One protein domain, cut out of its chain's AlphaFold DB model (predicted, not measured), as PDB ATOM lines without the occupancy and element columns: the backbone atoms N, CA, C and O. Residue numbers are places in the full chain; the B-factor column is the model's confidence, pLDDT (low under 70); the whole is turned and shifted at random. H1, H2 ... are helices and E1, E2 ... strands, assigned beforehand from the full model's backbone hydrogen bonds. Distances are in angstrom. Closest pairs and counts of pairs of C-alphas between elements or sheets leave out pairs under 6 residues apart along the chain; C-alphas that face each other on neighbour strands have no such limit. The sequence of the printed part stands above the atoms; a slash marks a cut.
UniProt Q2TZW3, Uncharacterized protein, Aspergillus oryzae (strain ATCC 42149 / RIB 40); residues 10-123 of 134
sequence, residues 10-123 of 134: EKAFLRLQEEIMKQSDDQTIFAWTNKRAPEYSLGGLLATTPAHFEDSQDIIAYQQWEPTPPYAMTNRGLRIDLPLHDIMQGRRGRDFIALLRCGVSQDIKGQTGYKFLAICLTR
ATOM      1  N   GLU A  10      47.760  -1.677   9.977       90.25
ATOM      2  CA  GLU A  10      46.645  -1.462  10.906       90.25
ATOM      3  C   GLU A  10      47.050  -0.607  12.116       90.25
ATOM      4  O   GLU A  10      46.404   0.395  12.411       90.25
ATOM      5  N   LYS A  11      48.160  -0.940  12.790       89.25
ATOM      6  CA  LYS A  11      48.632  -0.169  13.954       89.25
ATOM      7  C   LYS A  11      49.085   1.235  13.566       89.25
ATOM      8  O   LYS A  11      48.778   2.190  14.277       89.25
ATOM      9  N   ALA A  12      49.755   1.368  12.420       90.75
ATOM     10  CA  ALA A  12      50.140   2.669  11.884       90.75
ATOM     11  C   ALA A  12      48.911   3.552  11.618       90.75
ATOM     12  O   ALA A  12      48.918   4.740  11.942       90.75
ATOM     13  N   PHE A  13      47.841   2.966  11.072       92.25
ATOM     14  CA  PHE A  13      46.600   3.677  10.785       92.25
ATOM     15  C   PHE A  13      45.798   4.026  12.044       92.25
ATOM     16  O   PHE A  13      45.238   5.119  12.130       92.25
ATOM     17  N   LEU A  14      45.785   3.151  13.051       90.94
ATOM     18  CA  LEU A  14      45.218   3.468  14.364       90.94
ATOM     19  C   LEU A  14      45.958   4.641  15.018       90.94
ATOM     20  O   LEU A  14      45.315   5.590  15.456       90.94
ATOM     21  N   ARG A  15      47.299   4.646  15.004       90.75
ATOM     22  CA  ARG A  15      48.082   5.779  15.528       90.75
ATOM     23  C   ARG A  15      47.791   7.072  14.768       90.75
ATOM     24  O   ARG A  15      47.725   8.133  15.381       90.75
ATOM     25  N   LEU A  16      47.630   7.003  13.445       92.62
ATOM     26  CA  LEU A  16      47.246   8.169  12.650       92.62
ATOM     27  C   LEU A  16      45.898   8.727  13.116       92.62
ATOM     28  O   LEU A  16      45.804   9.927  13.358       92.62
ATOM     29  N   GLN A  17      44.890   7.868  13.292       93.38
ATOM     30  CA  GLN A  17      43.591   8.286  13.817       93.38
ATOM     31  C   GLN A  17      43.737   8.939  15.198       93.38
ATOM     32  O   GLN A  17      43.252  10.048  15.391       93.38
ATOM     33  N   GLU A  18      44.484   8.338  16.126       91.81
ATOM     34  CA  GLU A  18      44.736   8.929  17.449       91.81
ATOM     35  C   GLU A  18      45.420  10.304  17.384       91.81
ATOM     36  O   GLU A  18      45.101  11.192  18.171       91.81
ATOM     37  N   GLU A  19      46.362  10.506  16.461       91.69
ATOM     38  CA  GLU A  19      47.047  11.790  16.284       91.69
ATOM     39  C   GLU A  19      46.133  12.853  15.666       91.69
ATOM     40  O   GLU A  19      46.202  14.009  16.086       91.69
ATOM     41  N   ILE A  20      45.241  12.471  14.742       91.75
ATOM     42  CA  ILE A  20      44.184  13.359  14.231       91.75
ATOM     43  C   ILE A  20      43.274  13.786  15.387       91.75
ATOM     44  O   ILE A  20      43.048  14.976  15.576       91.75
ATOM     45  N   MET A  21      42.843  12.843  16.230       91.31
ATOM     46  CA  MET A  21      41.980  13.116  17.388       91.31
ATOM     47  C   MET A  21      42.632  14.014  18.453       91.31
ATOM     48  O   MET A  21      41.929  14.603  19.267       91.31
ATOM     49  N   LYS A  22      43.967  14.123  18.488       89.69
ATOM     50  CA  LYS A  22      44.674  15.066  19.377       89.69
ATOM     51  C   LYS A  22      44.683  16.497  18.840       89.69
ATOM     52  O   LYS A  22      44.897  17.423  19.616       89.69
ATOM     53  N   GLN A  23      44.533  16.664  17.528       88.75
ATOM     54  CA  GLN A  23      44.664  17.950  16.837       88.75
ATOM     55  C   GLN A  23      43.327  18.475  16.298       88.75
ATOM     56  O   GLN A  23      43.247  19.642  15.925       88.75
ATOM     57  N   SER A  24      42.294  17.632  16.254       87.38
ATOM     58  CA  SER A  24      40.982  17.936  15.690       87.38
ATOM     59  C   SER A  24      39.860  17.265  16.485       87.38
ATOM     60  O   SER A  24      39.988  16.123  16.930       87.38
ATOM     61  N   ASP A  25      38.750  17.985  16.622       86.56
ATOM     62  CA  ASP A  25      37.473  17.559  17.196       86.56
ATOM     63  C   ASP A  25      36.441  17.150  16.123       86.56
ATOM     64  O   ASP A  25      35.243  17.052  16.406       86.56
ATOM     65  N   ASP A  26      36.893  16.893  14.892       89.25
ATOM     66  CA  ASP A  26      36.031  16.477  13.791       89.25
ATOM     67  C   ASP A  26      35.582  15.008  13.914       89.25
ATOM     68  O   ASP A  26      36.330  14.054  13.689       89.25
ATOM     69  N   GLN A  27      34.290  14.827  14.195       91.94
ATOM     70  CA  GLN A  27      33.655  13.519  14.353       91.94
ATOM     71  C   GLN A  27      33.488  12.732  13.039       91.94
ATOM     72  O   GLN A  27      33.056  11.577  13.085       91.94
ATOM     73  N   THR A  28      33.849  13.291  11.877       92.56
ATOM     74  CA  THR A  28      33.915  12.546  10.603       92.56
ATOM     75  C   THR A  28      34.888  11.365  10.665       92.56
ATOM     76  O   THR A  28      34.695  10.379   9.955       92.56
ATOM     77  N   ILE A  29      35.865  11.380  11.581       93.69
ATOM     78  CA  ILE A  29      36.788  10.256  11.805       93.69
ATOM     79  C   ILE A  29      36.086   8.954  12.226       93.69
ATOM     80  O   ILE A  29      36.604   7.865  11.990       93.69
ATOM     81  N   PHE A  30      34.891   9.043  12.815       93.94
ATOM     82  CA  PHE A  30      34.083   7.876  13.184       93.94
ATOM     83  C   PHE A  30      33.139   7.420  12.064       93.94
ATOM     84  O   PHE A  30      32.448   6.414  12.207       93.94
ATOM     85  N   ALA A  31      33.087   8.156  10.954       93.94
ATOM     86  CA  ALA A  31      32.122   7.970   9.886       93.94
ATOM     87  C   ALA A  31      32.669   7.048   8.785       93.94
ATOM     88  O   ALA A  31      32.884   7.461   7.646       93.94
ATOM     89  N   TRP A  32      32.913   5.789   9.143       93.69
ATOM     90  CA  TRP A  32      33.408   4.743   8.246       93.69
ATOM     91  C   TRP A  32      32.489   3.520   8.269       93.69
ATOM     92  O   TRP A  32      31.675   3.348   9.177       93.69
ATOM     93  N   THR A  33      32.623   2.646   7.273       90.38
ATOM     94  CA  THR A  33      31.848   1.402   7.199       90.38
ATOM     95  C   THR A  33      32.713   0.220   6.781       90.38
ATOM     96  O   THR A  33      33.679   0.357   6.032       90.38
ATOM     97  N   ASN A  34      32.367  -0.975   7.257       89.94
ATOM     98  CA  ASN A  34      32.969  -2.216   6.789       89.94
ATOM     99  C   ASN A  34      31.927  -3.026   6.015       89.94
ATOM    100  O   ASN A  34      31.208  -3.840   6.588       89.94
ATOM    101  N   LYS A  35      31.897  -2.846   4.688       85.38
ATOM    102  CA  LYS A  35      30.975  -3.546   3.770       85.38
ATOM    103  C   LYS A  35      31.050  -5.074   3.848       85.38
ATOM    104  O   LYS A  35      30.132  -5.757   3.410       85.38
ATOM    105  N   ARG A  36      32.174  -5.619   4.326       85.94
ATOM    106  CA  ARG A  36      32.404  -7.067   4.423       85.94
ATOM    107  C   ARG A  36      31.997  -7.633   5.781       85.94
ATOM    108  O   ARG A  36      31.978  -8.852   5.933       85.94
ATOM    109  N   ALA A  37      31.719  -6.779   6.767       83.94
ATOM    110  CA  ALA A  37      31.297  -7.221   8.083       83.94
ATOM    111  C   ALA A  37      29.818  -7.652   8.064       83.94
ATOM    112  O   ALA A  37      28.998  -7.012   7.404       83.94
ATOM    113  N   PRO A  38      29.450  -8.712   8.804       83.31
ATOM    114  CA  PRO A  38      28.052  -9.024   9.083       83.31
ATOM    115  C   PRO A  38      27.333  -7.839   9.744       83.31
ATOM    116  O   PRO A  38      27.933  -7.129  10.548       83.31
ATOM    117  N   GLU A  39      26.032  -7.695   9.490       72.38
ATOM    118  CA  GLU A  39      25.187  -6.594   9.993       72.38
ATOM    119  C   GLU A  39      25.211  -6.439  11.529       72.38
ATOM    120  O   GLU A  39      25.084  -5.337  12.051       72.38
ATOM    121  N   TYR A  40      25.453  -7.532  12.261       69.94
ATOM    122  CA  TYR A  40      25.524  -7.562  13.730       69.94
ATOM    123  C   TYR A  40      26.950  -7.710  14.270       69.94
ATOM    124  O   TYR A  40      27.150  -8.090  15.427       69.94
ATOM    125  N   SER A  41      27.963  -7.480  13.434       79.19
ATOM    126  CA  SER A  41      29.350  -7.545  13.875       79.19
ATOM    127  C   SER A  41      29.656  -6.362  14.784       79.19
ATOM    128  O   SER A  41      29.712  -5.218  14.340       79.19
ATOM    129  N   LEU A  42      29.917  -6.645  16.057       75.00
ATOM    130  CA  LEU A  42      30.448  -5.650  16.979       75.00
ATOM    131  C   LEU A  42      31.892  -5.332  16.578       75.00
ATOM    132  O   LEU A  42      32.773  -6.189  16.652       75.00
ATOM    133  N   GLY A  43      32.107  -4.111  16.100       80.81
ATOM    134  CA  GLY A  43      33.418  -3.583  15.739       80.81
ATOM    135  C   GLY A  43      33.997  -2.671  16.816       80.81
ATOM    136  O   GLY A  43      33.293  -2.198  17.709       80.81
ATOM    137  N   GLY A  44      35.297  -2.401  16.706       85.75
ATOM    138  CA  GLY A  44      35.893  -1.247  17.375       85.75
ATOM    139  C   GLY A  44      35.363   0.059  16.778       85.75
ATOM    140  O   GLY A  44      34.818   0.071  15.680       85.75
ATOM    141  N   LEU A  45      35.540   1.161  17.505       89.56
ATOM    142  CA  LEU A  45      35.095   2.488  17.075       89.56
ATOM    143  C   LEU A  45      35.969   3.092  15.960       89.56
ATOM    144  O   LEU A  45      35.490   3.855  15.127       89.56
ATOM    145  N   LEU A  46      37.263   2.766  15.971       92.75
ATOM    146  CA  LEU A  46      38.237   3.238  14.991       92.75
ATOM    147  C   LEU A  46      38.390   2.222  13.862       92.75
ATOM    148  O   LEU A  46      38.328   1.009  14.083       92.75
ATOM    149  N   ALA A  47      38.623   2.721  12.654       93.06
ATOM    150  CA  ALA A  47      38.794   1.883  11.482       93.06
ATOM    151  C   ALA A  47      40.149   1.166  11.524       93.06
ATOM    152  O   ALA A  47      41.180   1.760  11.829       93.06
ATOM    153  N   THR A  48      40.176  -0.108  11.150       91.50
ATOM    154  CA  THR A  48      41.422  -0.891  11.078       91.50
ATOM    155  C   THR A  48      42.189  -0.669   9.771       91.50
ATOM    156  O   THR A  48      43.376  -0.970   9.680       91.50
ATOM    157  N   THR A  49      41.531  -0.118   8.746       92.44
ATOM    158  CA  THR A  49      42.119   0.165   7.433       92.44
ATOM    159  C   THR A  49      41.503   1.422   6.815       92.44
ATOM    160  O   THR A  49      40.297   1.638   6.968       92.44
ATOM    161  N   PRO A  50      42.277   2.233   6.069       93.19
ATOM    162  CA  PRO A  50      41.742   3.389   5.349       93.19
ATOM    163  C   PRO A  50      40.683   3.011   4.305       93.19
ATOM    164  O   PRO A  50      39.830   3.830   3.983       93.19
ATOM    165  N   ALA A  51      40.677   1.766   3.816       93.81
ATOM    166  CA  ALA A  51      39.676   1.295   2.858       93.81
ATOM    167  C   ALA A  51      38.233   1.348   3.402       93.81
ATOM    168  O   ALA A  51      37.290   1.356   2.619       93.81
ATOM    169  N   HIS A  52      38.037   1.408   4.725       94.50
ATOM    170  CA  HIS A  52      36.705   1.566   5.323       94.50
ATOM    171  C   HIS A  52      36.083   2.959   5.104       94.50
ATOM    172  O   HIS A  52      34.889   3.132   5.337       94.50
ATOM    173  N   PHE A  53      36.868   3.940   4.648       94.31
ATOM    174  CA  PHE A  53      36.398   5.292   4.329       94.31
ATOM    175  C   PHE A  53      36.039   5.479   2.845       94.31
ATOM    176  O   PHE A  53      35.819   6.603   2.408       94.31
ATOM    177  N   GLU A  54      35.987   4.400   2.053       93.69
ATOM    178  CA  GLU A  54      35.695   4.462   0.610       93.69
ATOM    179  C   GLU A  54      34.394   5.224   0.287       93.69
ATOM    180  O   GLU A  54      34.358   5.976  -0.682       93.69
ATOM    181  N   ASP A  55      33.357   5.098   1.124       89.94
ATOM    182  CA  ASP A  55      32.063   5.772   0.925       89.94
ATOM    183  C   ASP A  55      31.914   7.075   1.731       89.94
ATOM    184  O   ASP A  55      30.822   7.638   1.816       89.94
ATOM    185  N   SER A  56      32.987   7.563   2.354       91.44
ATOM    186  CA  SER A  56      32.927   8.707   3.273       91.44
ATOM    187  C   SER A  56      33.106  10.066   2.583       91.44
ATOM    188  O   SER A  56      33.180  11.091   3.254       91.44
ATOM    189  N   GLN A  57      33.172  10.089   1.248       89.88
ATOM    190  CA  GLN A  57      33.512  11.269   0.437       89.88
ATOM    191  C   GLN A  57      32.534  12.448   0.572       89.88
ATOM    192  O   GLN A  57      32.953  13.599   0.499       89.88
ATOM    193  N   ASP A  58      31.249  12.165   0.798       90.50
ATOM    194  CA  ASP A  58      30.188  13.180   0.886       90.50
ATOM    195  C   ASP A  58      29.861  13.566   2.341       90.50
ATOM    196  O   ASP A  58      28.892  14.286   2.608       90.50
ATOM    197  N   ILE A  59      30.637  13.054   3.301       92.25
ATOM    198  CA  ILE A  59      30.421  13.296   4.724       92.25
ATOM    199  C   ILE A  59      31.100  14.605   5.107       92.25
ATOM    200  O   ILE A  59      32.304  14.783   4.946       92.25
ATOM    201  N   ILE A  60      30.312  15.511   5.670       90.62
ATOM    202  CA  ILE A  60      30.761  16.818   6.125       90.62
ATOM    203  C   ILE A  60      30.554  16.957   7.632       90.62
ATOM    204  O   ILE A  60      29.530  16.539   8.188       90.62
ATOM    205  N   ALA A  61      31.526  17.573   8.300       88.38
ATOM    206  CA  ALA A  61      31.398  17.969   9.694       88.38
ATOM    207  C   ALA A  61      30.261  18.989   9.847       88.38
ATOM    208  O   ALA A  61      30.102  19.902   9.031       88.38
ATOM    209  N   TYR A  62      29.456  18.843  10.896       82.25
ATOM    210  CA  TYR A  62      28.431  19.821  11.221       82.25
ATOM    211  C   TYR A  62      29.104  21.060  11.819       82.25
ATOM    212  O   TYR A  62      29.649  21.009  12.922       82.25
ATOM    213  N   GLN A  63      29.072  22.181  11.096       71.19
ATOM    214  CA  GLN A  63      29.560  23.461  11.604       71.19
ATOM    215  C   GLN A  63      28.542  24.062  12.571       71.19
ATOM    216  O   GLN A  63      27.604  24.759  12.191       71.19
ATOM    217  N   GLN A  64      28.740  23.774  13.847       66.50
ATOM    218  CA  GLN A  64      27.987  24.362  14.946       66.50
ATOM    219  C   GLN A  64      28.612  25.705  15.317       66.50
ATOM    220  O   GLN A  64      29.831  25.860  15.334       66.50
ATOM    221  N   TRP A  65      27.759  26.691  15.586       64.69
ATOM    222  CA  TRP A  65      28.194  28.021  16.023       64.69
ATOM    223  C   TRP A  65      28.600  28.036  17.501       64.69
ATOM    224  O   TRP A  65      29.272  28.962  17.949       64.69
ATOM    225  N   GLU A  66      28.213  27.005  18.256       67.38
ATOM    226  CA  GLU A  66      28.555  26.847  19.664       67.38
ATOM    227  C   GLU A  66      29.800  25.960  19.831       67.38
ATOM    228  O   GLU A  66      29.895  24.908  19.190       67.38
ATOM    229  N   PRO A  67      30.752  26.345  20.704       66.94
ATOM    230  CA  PRO A  67      31.894  25.507  21.023       66.94
ATOM    231  C   PRO A  67      31.412  24.233  21.701       66.94
ATOM    232  O   PRO A  67      30.643  24.275  22.662       66.94
ATOM    233  N   THR A  68      31.907  23.095  21.235       68.62
ATOM    234  CA  THR A  68      31.543  21.813  21.826       68.62
ATOM    235  C   THR A  68      32.665  21.206  22.637       68.62
ATOM    236  O   THR A  68      33.830  21.455  22.328       68.62
ATOM    237  N   PRO A  69      32.345  20.434  23.694       78.62
ATOM    238  CA  PRO A  69      33.377  19.767  24.466       78.62
ATOM    239  C   PRO A  69      34.187  18.854  23.536       78.62
ATOM    240  O   PRO A  69      33.589  18.045  22.815       78.62
ATOM    241  N   PRO A  70      35.525  18.984  23.527       81.50
ATOM    242  CA  PRO A  70      36.369  18.157  22.686       81.50
ATOM    243  C   PRO A  70      36.299  16.705  23.158       81.50
ATOM    244  O   PRO A  70      36.168  16.427  24.356       81.50
ATOM    245  N   TYR A  71      36.433  15.772  22.223       89.06
ATOM    246  CA  TYR A  71      36.680  14.377  22.560       89.06
ATOM    247  C   TYR A  71      38.180  14.102  22.600       89.06
ATOM    248  O   TYR A  71      38.978  14.810  21.989       89.06
ATOM    249  N   ALA A  72      38.578  13.059  23.322       89.69
ATOM    250  CA  ALA A  72      39.978  12.671  23.395       89.69
ATOM    251  C   ALA A  72      40.136  11.168  23.605       89.69
ATOM    252  O   ALA A  72      39.430  10.553  24.412       89.69
ATOM    253  N   MET A  73      41.129  10.591  22.930       89.38
ATOM    254  CA  MET A  73      41.643   9.280  23.302       89.38
ATOM    255  C   MET A  73      42.438   9.394  24.598       89.38
ATOM    256  O   MET A  73      43.400  10.153  24.703       89.38
ATOM    257  N   THR A  74      42.023   8.625  25.597       89.25
ATOM    258  CA  THR A  74      42.711   8.483  26.879       89.25
ATOM    259  C   THR A  74      43.385   7.118  26.954       89.25
ATOM    260  O   THR A  74      43.077   6.210  26.182       89.25
ATOM    261  N   ASN A  75      44.232   6.909  27.961       88.06
ATOM    262  CA  ASN A  75      44.779   5.582  28.258       88.06
ATOM    263  C   ASN A  75      43.710   4.545  28.673       88.06
ATOM    264  O   ASN A  75      44.038   3.373  28.834       88.06
ATOM    265  N   ARG A  76      42.452   4.967  28.874       87.12
ATOM    266  CA  ARG A  76      41.290   4.109  29.151       87.12
ATOM    267  C   ARG A  76      40.343   3.961  27.955       87.12
ATOM    268  O   ARG A  76      39.316   3.303  28.087       87.12
ATOM    269  N   GLY A  77      40.674   4.554  26.809       88.75
ATOM    270  CA  GLY A  77      39.828   4.581  25.616       88.75
ATOM    271  C   GLY A  77      39.283   5.973  25.308       88.75
ATOM    272  O   GLY A  77      39.747   6.976  25.858       88.75
ATOM    273  N   LEU A  78      38.308   6.037  24.402       91.06
ATOM    274  CA  LEU A  78      37.712   7.297  23.976       91.06
ATOM    275  C   LEU A  78      36.821   7.890  25.068       91.06
ATOM    276  O   LEU A  78      35.909   7.232  25.565       91.06
ATOM    277  N   ARG A  79      37.040   9.168  25.368       92.12
ATOM    278  CA  ARG A  79      36.081  10.010  26.080       92.12
ATOM    279  C   ARG A  79      35.424  10.960  25.083       92.12
ATOM    280  O   ARG A  79      36.120  11.774  24.478       92.12
ATOM    281  N   ILE A  80      34.107  10.853  24.928       91.19
ATOM    282  CA  ILE A  80      33.299  11.673  24.021       91.19
ATOM    283  C   ILE A  80      31.892  11.859  24.595       91.19
ATOM    284  O   ILE A  80      31.331  10.921  25.161       91.19
ATOM    285  N   ASP A  81      31.326  13.051  24.412       90.62
ATOM    286  CA  ASP A  81      29.961  13.378  24.824       90.62
ATOM    287  C   ASP A  81      29.067  13.445  23.576       90.62
ATOM    288  O   ASP A  81      29.257  14.314  22.720       90.62
ATOM    289  N   LEU A  82      28.104  12.522  23.460       89.94
ATOM    290  CA  LEU A  82      27.173  12.428  22.326       89.94
ATOM    291  C   LEU A  82      25.719  12.318  22.809       89.94
ATOM    292  O   LEU A  82      25.464  11.636  23.805       89.94
ATOM    293  N   PRO A  83      24.747  12.920  22.095       89.56
ATOM    294  CA  PRO A  83      23.332  12.652  22.323       89.56
ATOM    295  C   PRO A  83      23.009  11.181  22.035       89.56
ATOM    296  O   PRO A  83      23.304  10.681  20.947       89.56
ATOM    297  N   LEU A  84      22.384  10.504  23.001       89.88
ATOM    298  CA  LEU A  84      21.965   9.108  22.887       89.88
ATOM    299  C   LEU A  84      20.449   9.005  22.703       89.88
ATOM    300  O   LEU A  84      19.690   9.624  23.449       89.88
ATOM    301  N   HIS A  85      20.014   8.171  21.762       87.69
ATOM    302  CA  HIS A  85      18.612   7.809  21.567       87.69
ATOM    303  C   HIS A  85      18.423   6.292  21.653       87.69
ATOM    304  O   HIS A  85      19.176   5.528  21.055       87.69
ATOM    305  N   ASP A  86      17.398   5.855  22.387       85.25
ATOM    306  CA  ASP A  86      16.974   4.452  22.429       85.25
ATOM    307  C   ASP A  86      16.179   4.119  21.157       85.25
ATOM    308  O   ASP A  86      15.194   4.791  20.832       85.25
ATOM    309  N   ILE A  87      16.626   3.094  20.429       74.75
ATOM    310  CA  ILE A  87      16.046   2.680  19.144       74.75
ATOM    311  C   ILE A  87      14.784   1.826  19.364       74.75
ATOM    312  O   ILE A  87      13.923   1.740  18.489       74.75
ATOM    313  N   MET A  88      14.638   1.194  20.531       65.94
ATOM    314  CA  MET A  88      13.648   0.147  20.782       65.94
ATOM    315  C   MET A  88      12.868   0.429  22.071       65.94
ATOM    316  O   MET A  88      13.055  -0.258  23.079       65.94
ATOM    317  N   GLN A  89      11.919   1.374  22.007       59.81
ATOM    318  CA  GLN A  89      11.042   1.828  23.110       59.81
ATOM    319  C   GLN A  89      10.122   0.749  23.756       59.81
ATOM    320  O   GLN A  89       9.063   1.066  24.285       59.81
ATOM    321  N   GLY A  90      10.470  -0.544  23.758       55.06
ATOM    322  CA  GLY A  90       9.610  -1.594  24.325       55.06
ATOM    323  C   GLY A  90      10.255  -2.935  24.691       55.06
ATOM    324  O   GLY A  90       9.579  -3.777  25.278       55.06
ATOM    325  N   ARG A  91      11.543  -3.185  24.403       57.69
ATOM    326  CA  ARG A  91      12.220  -4.442  24.800       57.69
ATOM    327  C   ARG A  91      13.583  -4.174  25.435       57.69
ATOM    328  O   ARG A  91      14.601  -4.203  24.760       57.69
ATOM    329  N   ARG A  92      13.601  -3.970  26.757       61.66
ATOM    330  CA  ARG A  92      14.808  -3.909  27.615       61.66
ATOM    331  C   ARG A  92      15.956  -2.979  27.142       61.66
ATOM    332  O   ARG A  92      17.064  -3.180  27.624       61.66
ATOM    333  N   GLY A  93      15.710  -1.998  26.258       61.66
ATOM    334  CA  GLY A  93      16.624  -0.889  25.919       61.66
ATOM    335  C   GLY A  93      18.101  -1.286  25.833       61.66
ATOM    336  O   GLY A  93      18.904  -0.874  26.671       61.66
ATOM    337  N   ARG A  94      18.447  -2.189  24.905       76.44
ATOM    338  CA  ARG A  94      19.831  -2.680  24.760       76.44
ATOM    339  C   ARG A  94      20.621  -1.960  23.679       76.44
ATOM    340  O   ARG A  94      21.839  -1.922  23.805       76.44
ATOM    341  N   ASP A  95      19.945  -1.395  22.688       83.75
ATOM    342  CA  ASP A  95      20.584  -0.762  21.543       83.75
ATOM    343  C   ASP A  95      20.271   0.732  21.538       83.75
ATOM    344  O   ASP A  95      19.112   1.152  21.587       83.75
ATOM    345  N   PHE A  96      21.329   1.527  21.489       87.38
ATOM    346  CA  PHE A  96      21.287   2.978  21.473       87.38
ATOM    347  C   PHE A  96      21.953   3.472  20.196       87.38
ATOM    348  O   PHE A  96      22.925   2.885  19.729       87.38
ATOM    349  N   ILE A  97      21.473   4.584  19.657       90.81
ATOM    350  CA  ILE A  97      22.219   5.362  18.671       90.81
ATOM    351  C   ILE A  97      22.851   6.572  19.349       90.81
ATOM    352  O   ILE A  97      22.187   7.288  20.096       90.81
ATOM    353  N   ALA A  98      24.126   6.810  19.066       92.31
ATOM    354  CA  ALA A  98      24.831   8.031  19.423       92.31
ATOM    355  C   ALA A  98      24.950   8.922  18.188       92.31
ATOM    356  O   ALA A  98      25.592   8.527  17.215       92.31
ATOM    357  N   LEU A  99      24.321  10.096  18.209       92.50
ATOM    358  CA  LEU A  99      24.353  11.025  17.077       92.50
ATOM    359  C   LEU A  99      25.728  11.679  16.961       92.50
ATOM    360  O   LEU A  99      26.228  12.250  17.931       92.50
ATOM    361  N   LEU A 100      26.303  11.634  15.764       92.06
ATOM    362  CA  LEU A 100      27.530  12.338  15.427       92.06
ATOM    363  C   LEU A 100      27.216  13.719  14.864       92.06
ATOM    364  O   LEU A 100      26.230  13.929  14.161       92.06
ATOM    365  N   ARG A 101      28.121  14.659  15.113       89.31
ATOM    366  CA  ARG A 101      28.145  15.998  14.508       89.31
ATOM    367  C   ARG A 101      28.798  15.963  13.132       89.31
ATOM    368  O   ARG A 101      29.649  16.781  12.804       89.31
ATOM    369  N   CYS A 102      28.415  14.983  12.336       91.31
ATOM    370  CA  CYS A 102      28.783  14.858  10.940       91.31
ATOM    371  C   CYS A 102      27.641  14.168  10.197       91.31
ATOM    372  O   CYS A 102      26.737  13.578  10.801       91.31
ATOM    373  N   GLY A 103      27.641  14.294   8.880       92.25
ATOM    374  CA  GLY A 103      26.454  13.993   8.108       92.25
ATOM    375  C   GLY A 103      26.634  14.235   6.631       92.25
ATOM    376  O   GLY A 103      27.655  14.751   6.190       92.25
ATOM    377  N   VAL A 104      25.612  13.870   5.872       90.00
ATOM    378  CA  VAL A 104      25.571  14.091   4.429       90.00
ATOM    379  C   VAL A 104      24.596  15.225   4.148       90.00
ATOM    380  O   VAL A 104      23.444  15.195   4.599       90.00
ATOM    381  N   SER A 105      25.058  16.227   3.400       83.25
ATOM    382  CA  SER A 105      24.179  17.243   2.825       83.25
ATOM    383  C   SER A 105      23.458  16.631   1.630       83.25
ATOM    384  O   SER A 105      24.097  16.215   0.666       83.25
ATOM    385  N   GLN A 106      22.134  16.546   1.691       75.94
ATOM    386  CA  GLN A 106      21.326  15.982   0.618       75.94
ATOM    387  C   GLN A 106      20.264  16.984   0.186       75.94
ATOM    388  O   GLN A 106      19.500  17.488   1.005       75.94
ATOM    389  N   ASP A 107      20.175  17.238  -1.115       72.56
ATOM    390  CA  ASP A 107      19.071  18.009  -1.667       72.56
ATOM    391  C   ASP A 107      17.796  17.151  -1.649       72.56
ATOM    392  O   ASP A 107      17.691  16.129  -2.336       72.56
ATOM    393  N   ILE A 108      16.836  17.523  -0.805       67.50
ATOM    394  CA  ILE A 108      15.537  16.865  -0.706       67.50
ATOM    395  C   ILE A 108      14.512  17.814  -1.320       67.50
ATOM    396  O   ILE A 108      14.046  18.752  -0.679       67.50
ATOM    397  N   LYS A 109      14.115  17.535  -2.569       70.12
ATOM    398  CA  LYS A 109      13.065  18.275  -3.298       70.12
ATOM    399  C   LYS A 109      13.352  19.784  -3.460       70.12
ATOM    400  O   LYS A 109      12.420  20.584  -3.391       70.12
ATOM    401  N   GLY A 110      14.606  20.178  -3.690       67.00
ATOM    402  CA  GLY A 110      14.996  21.584  -3.866       67.00
ATOM    403  C   GLY A 110      15.198  22.338  -2.549       67.00
ATOM    404  O   GLY A 110      15.294  23.564  -2.554       67.00
ATOM    405  N   GLN A 111      15.234  21.622  -1.421       70.38
ATOM    406  CA  GLN A 111      15.643  22.137  -0.120       70.38
ATOM    407  C   GLN A 111      16.857  21.344   0.362       70.38
ATOM    408  O   GLN A 111      16.824  20.115   0.443       70.38
ATOM    409  N   THR A 112      17.930  22.052   0.711       71.62
ATOM    410  CA  THR A 112      19.140  21.449   1.275       71.62
ATOM    411  C   THR A 112      18.819  20.871   2.656       71.62
ATOM    412  O   THR A 112      18.619  21.609   3.618       71.62
ATOM    413  N   GLY A 113      18.715  19.546   2.746       79.38
ATOM    414  CA  GLY A 113      18.539  18.806   3.991       79.38
ATOM    415  C   GLY A 113      19.872  18.272   4.511       79.38
ATOM    416  O   GLY A 113      20.790  17.999   3.742       79.38
ATOM    417  N   TYR A 114      19.978  18.085   5.826       82.81
ATOM    418  CA  TYR A 114      21.155  17.494   6.461       82.81
ATOM    419  C   TYR A 114      20.774  16.187   7.153       82.81
ATOM    420  O   TYR A 114      19.849  16.162   7.971       82.81
ATOM    421  N   LYS A 115      21.473  15.097   6.832       88.75
ATOM    422  CA  LYS A 115      21.302  13.801   7.499       88.75
ATOM    423  C   LYS A 115      22.480  13.543   8.424       88.75
ATOM    424  O   LYS A 115      23.580  13.290   7.943       88.75
ATOM    425  N   PHE A 116      22.231  13.584   9.729       90.38
ATOM    426  CA  PHE A 116      23.225  13.223  10.737       90.38
ATOM    427  C   PHE A 116      23.554  11.732  10.674       90.38
ATOM    428  O   PHE A 116      22.665  10.897  10.479       90.38
ATOM    429  N   LEU A 117      24.827  11.409  10.869       92.81
ATOM    430  CA  LEU A 117      25.286  10.042  11.078       92.81
ATOM    431  C   LEU A 117      25.200   9.670  12.555       92.81
ATOM    432  O   LEU A 117      25.117  10.526  13.435       92.81
ATOM    433  N   ALA A 118      25.205   8.369  12.824       92.50
ATOM    434  CA  ALA A 118      25.130   7.849  14.174       92.50
ATOM    435  C   ALA A 118      25.967   6.584  14.335       92.50
ATOM    436  O   ALA A 118      26.185   5.838  13.380       92.50
ATOM    437  N   ILE A 119      26.381   6.328  15.570       91.75
ATOM    438  CA  ILE A 119      27.062   5.103  15.980       91.75
ATOM    439  C   ILE A 119      26.070   4.233  16.736       91.75
ATOM    440  O   ILE A 119      25.405   4.710  17.655       91.75
ATOM    441  N   CYS A 120      25.975   2.958  16.365       88.69
ATOM    442  CA  CYS A 120      25.166   1.995  17.099       88.69
ATOM    443  C   CYS A 120      25.946   1.473  18.313       88.69
ATOM    444  O   CYS A 120      27.086   1.026  18.191       88.69
ATOM    445  N   LEU A 121      25.328   1.534  19.486       87.75
ATOM    446  CA  LEU A 121      25.878   1.083  20.754       87.75
ATOM    447  C   LEU A 121      24.984  -0.017  21.315       87.75
ATOM    448  O   LEU A 121      23.827   0.227  21.646       87.75
ATOM    449  N   THR A 122      25.543  -1.209  21.498       84.75
ATOM    450  CA  THR A 122      24.842  -2.330  22.131       84.75
ATOM    451  C   THR A 122      25.362  -2.543  23.544       84.75
ATOM    452  O   THR A 122      26.558  -2.727  23.785       84.75
ATOM    453  N   ARG A 123      24.446  -2.577  24.509       82.19
ATOM    454  CA  ARG A 123      24.746  -2.910  25.899       82.19
ATOM    455  C   ARG A 123      25.080  -4.400  26.016       82.19
ATOM    456  O   ARG A 123      24.196  -5.252  25.943       82.19
TER     457      ARG A 123
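What this domain is: This is residues 10 to 123 of the 134 residues of an uncharacterized protein of Aspergillus oryzae (strain ATCC 42149 / RIB 40) (UniProt Q2TZW3). A long, strongly twisted hairpin of E5 and E6 makes one side of the domain, with the short strands E4 and E1 beside different parts of E5, and the short helix H2 packs on E5 near the middle of the whole. On the other side of H2 from this hairpin, the longest helix, H1, packs on E2 of a small separate hairpin, E2 and E3; the tip of the long hairpin, residues 107 to 112, sticks out. The printed part has 114 residues with three named helices followed by six named strands, in the order H1 H2 H3 E1 E2 E3 E4 E5 E6, and its class is mixed, helices and strands. E1, E4, E5 and E6 form a branched antiparallel sheet, and E2 and E3 an antiparallel sheet of two. The whole is compact, with a radius of gyration of the C-alphas of 15.2 A and spans of 43 by 36 by 32 A.

How they stand to each other: H1, residues 10 to 23, is close to but not clearly touching H2, residues 27 to 30; their closest C-alphas, of Gln 17 and Ile 29, are 7.4 A apart. H3, residues 50 to 53, touches no helix. E1, residues 59 to 61, is an edge strand and the antiparallel neighbour of E5, residues 95 to 108, with N 60 and O 103 at 2.8 A. E2, residues 72 to 74, and E3, residues 77 to 79, form a hairpin, with N 74 and O 77 at 2.8 A. The closest C-alphas of H1 and E2, of Met 21 and Ala 72, are 6.3 A apart. E4, residues 84 to 86, E5 and E6, residues 111 to 122, form a meander, each strand the antiparallel neighbour of the one before; N 85 and O 97 are 2.9 A apart, N 106 and O 113 also 2.9 A. E1 and E4 lie on one side of E5, E6 on the other side. H2 is on this sheet at a height of 6.8 A; its Thr 28 and Cys 102 of E5 have C-alphas 5.6 A apart. In H1 every O i to N i+4 pair is within hydrogen-bond range; H2 and H3 are too short for such a pair.

Where its parts are: H1 begins at C-alpha 10, (46.645, -1.462, 10.906), and is 20.4 A long. E5 is 28.8 A long and bends by 83 degrees at residue 105. E6 is 34.3 A long and ends at C-alpha 122, (24.842, -2.330, 22.131).

The domain as a whole: The two C-alphas farthest apart, of Asn 75 and Gly 110, are 46.6 A apart. The printed part has no cut. The link from H2 to H3, 19 residues, is long. The mean pLDDT of the printed part is 84.9; residue 40, residues 64 to 68, residues 88 to 93, residue 108 and residue 110 are under 70.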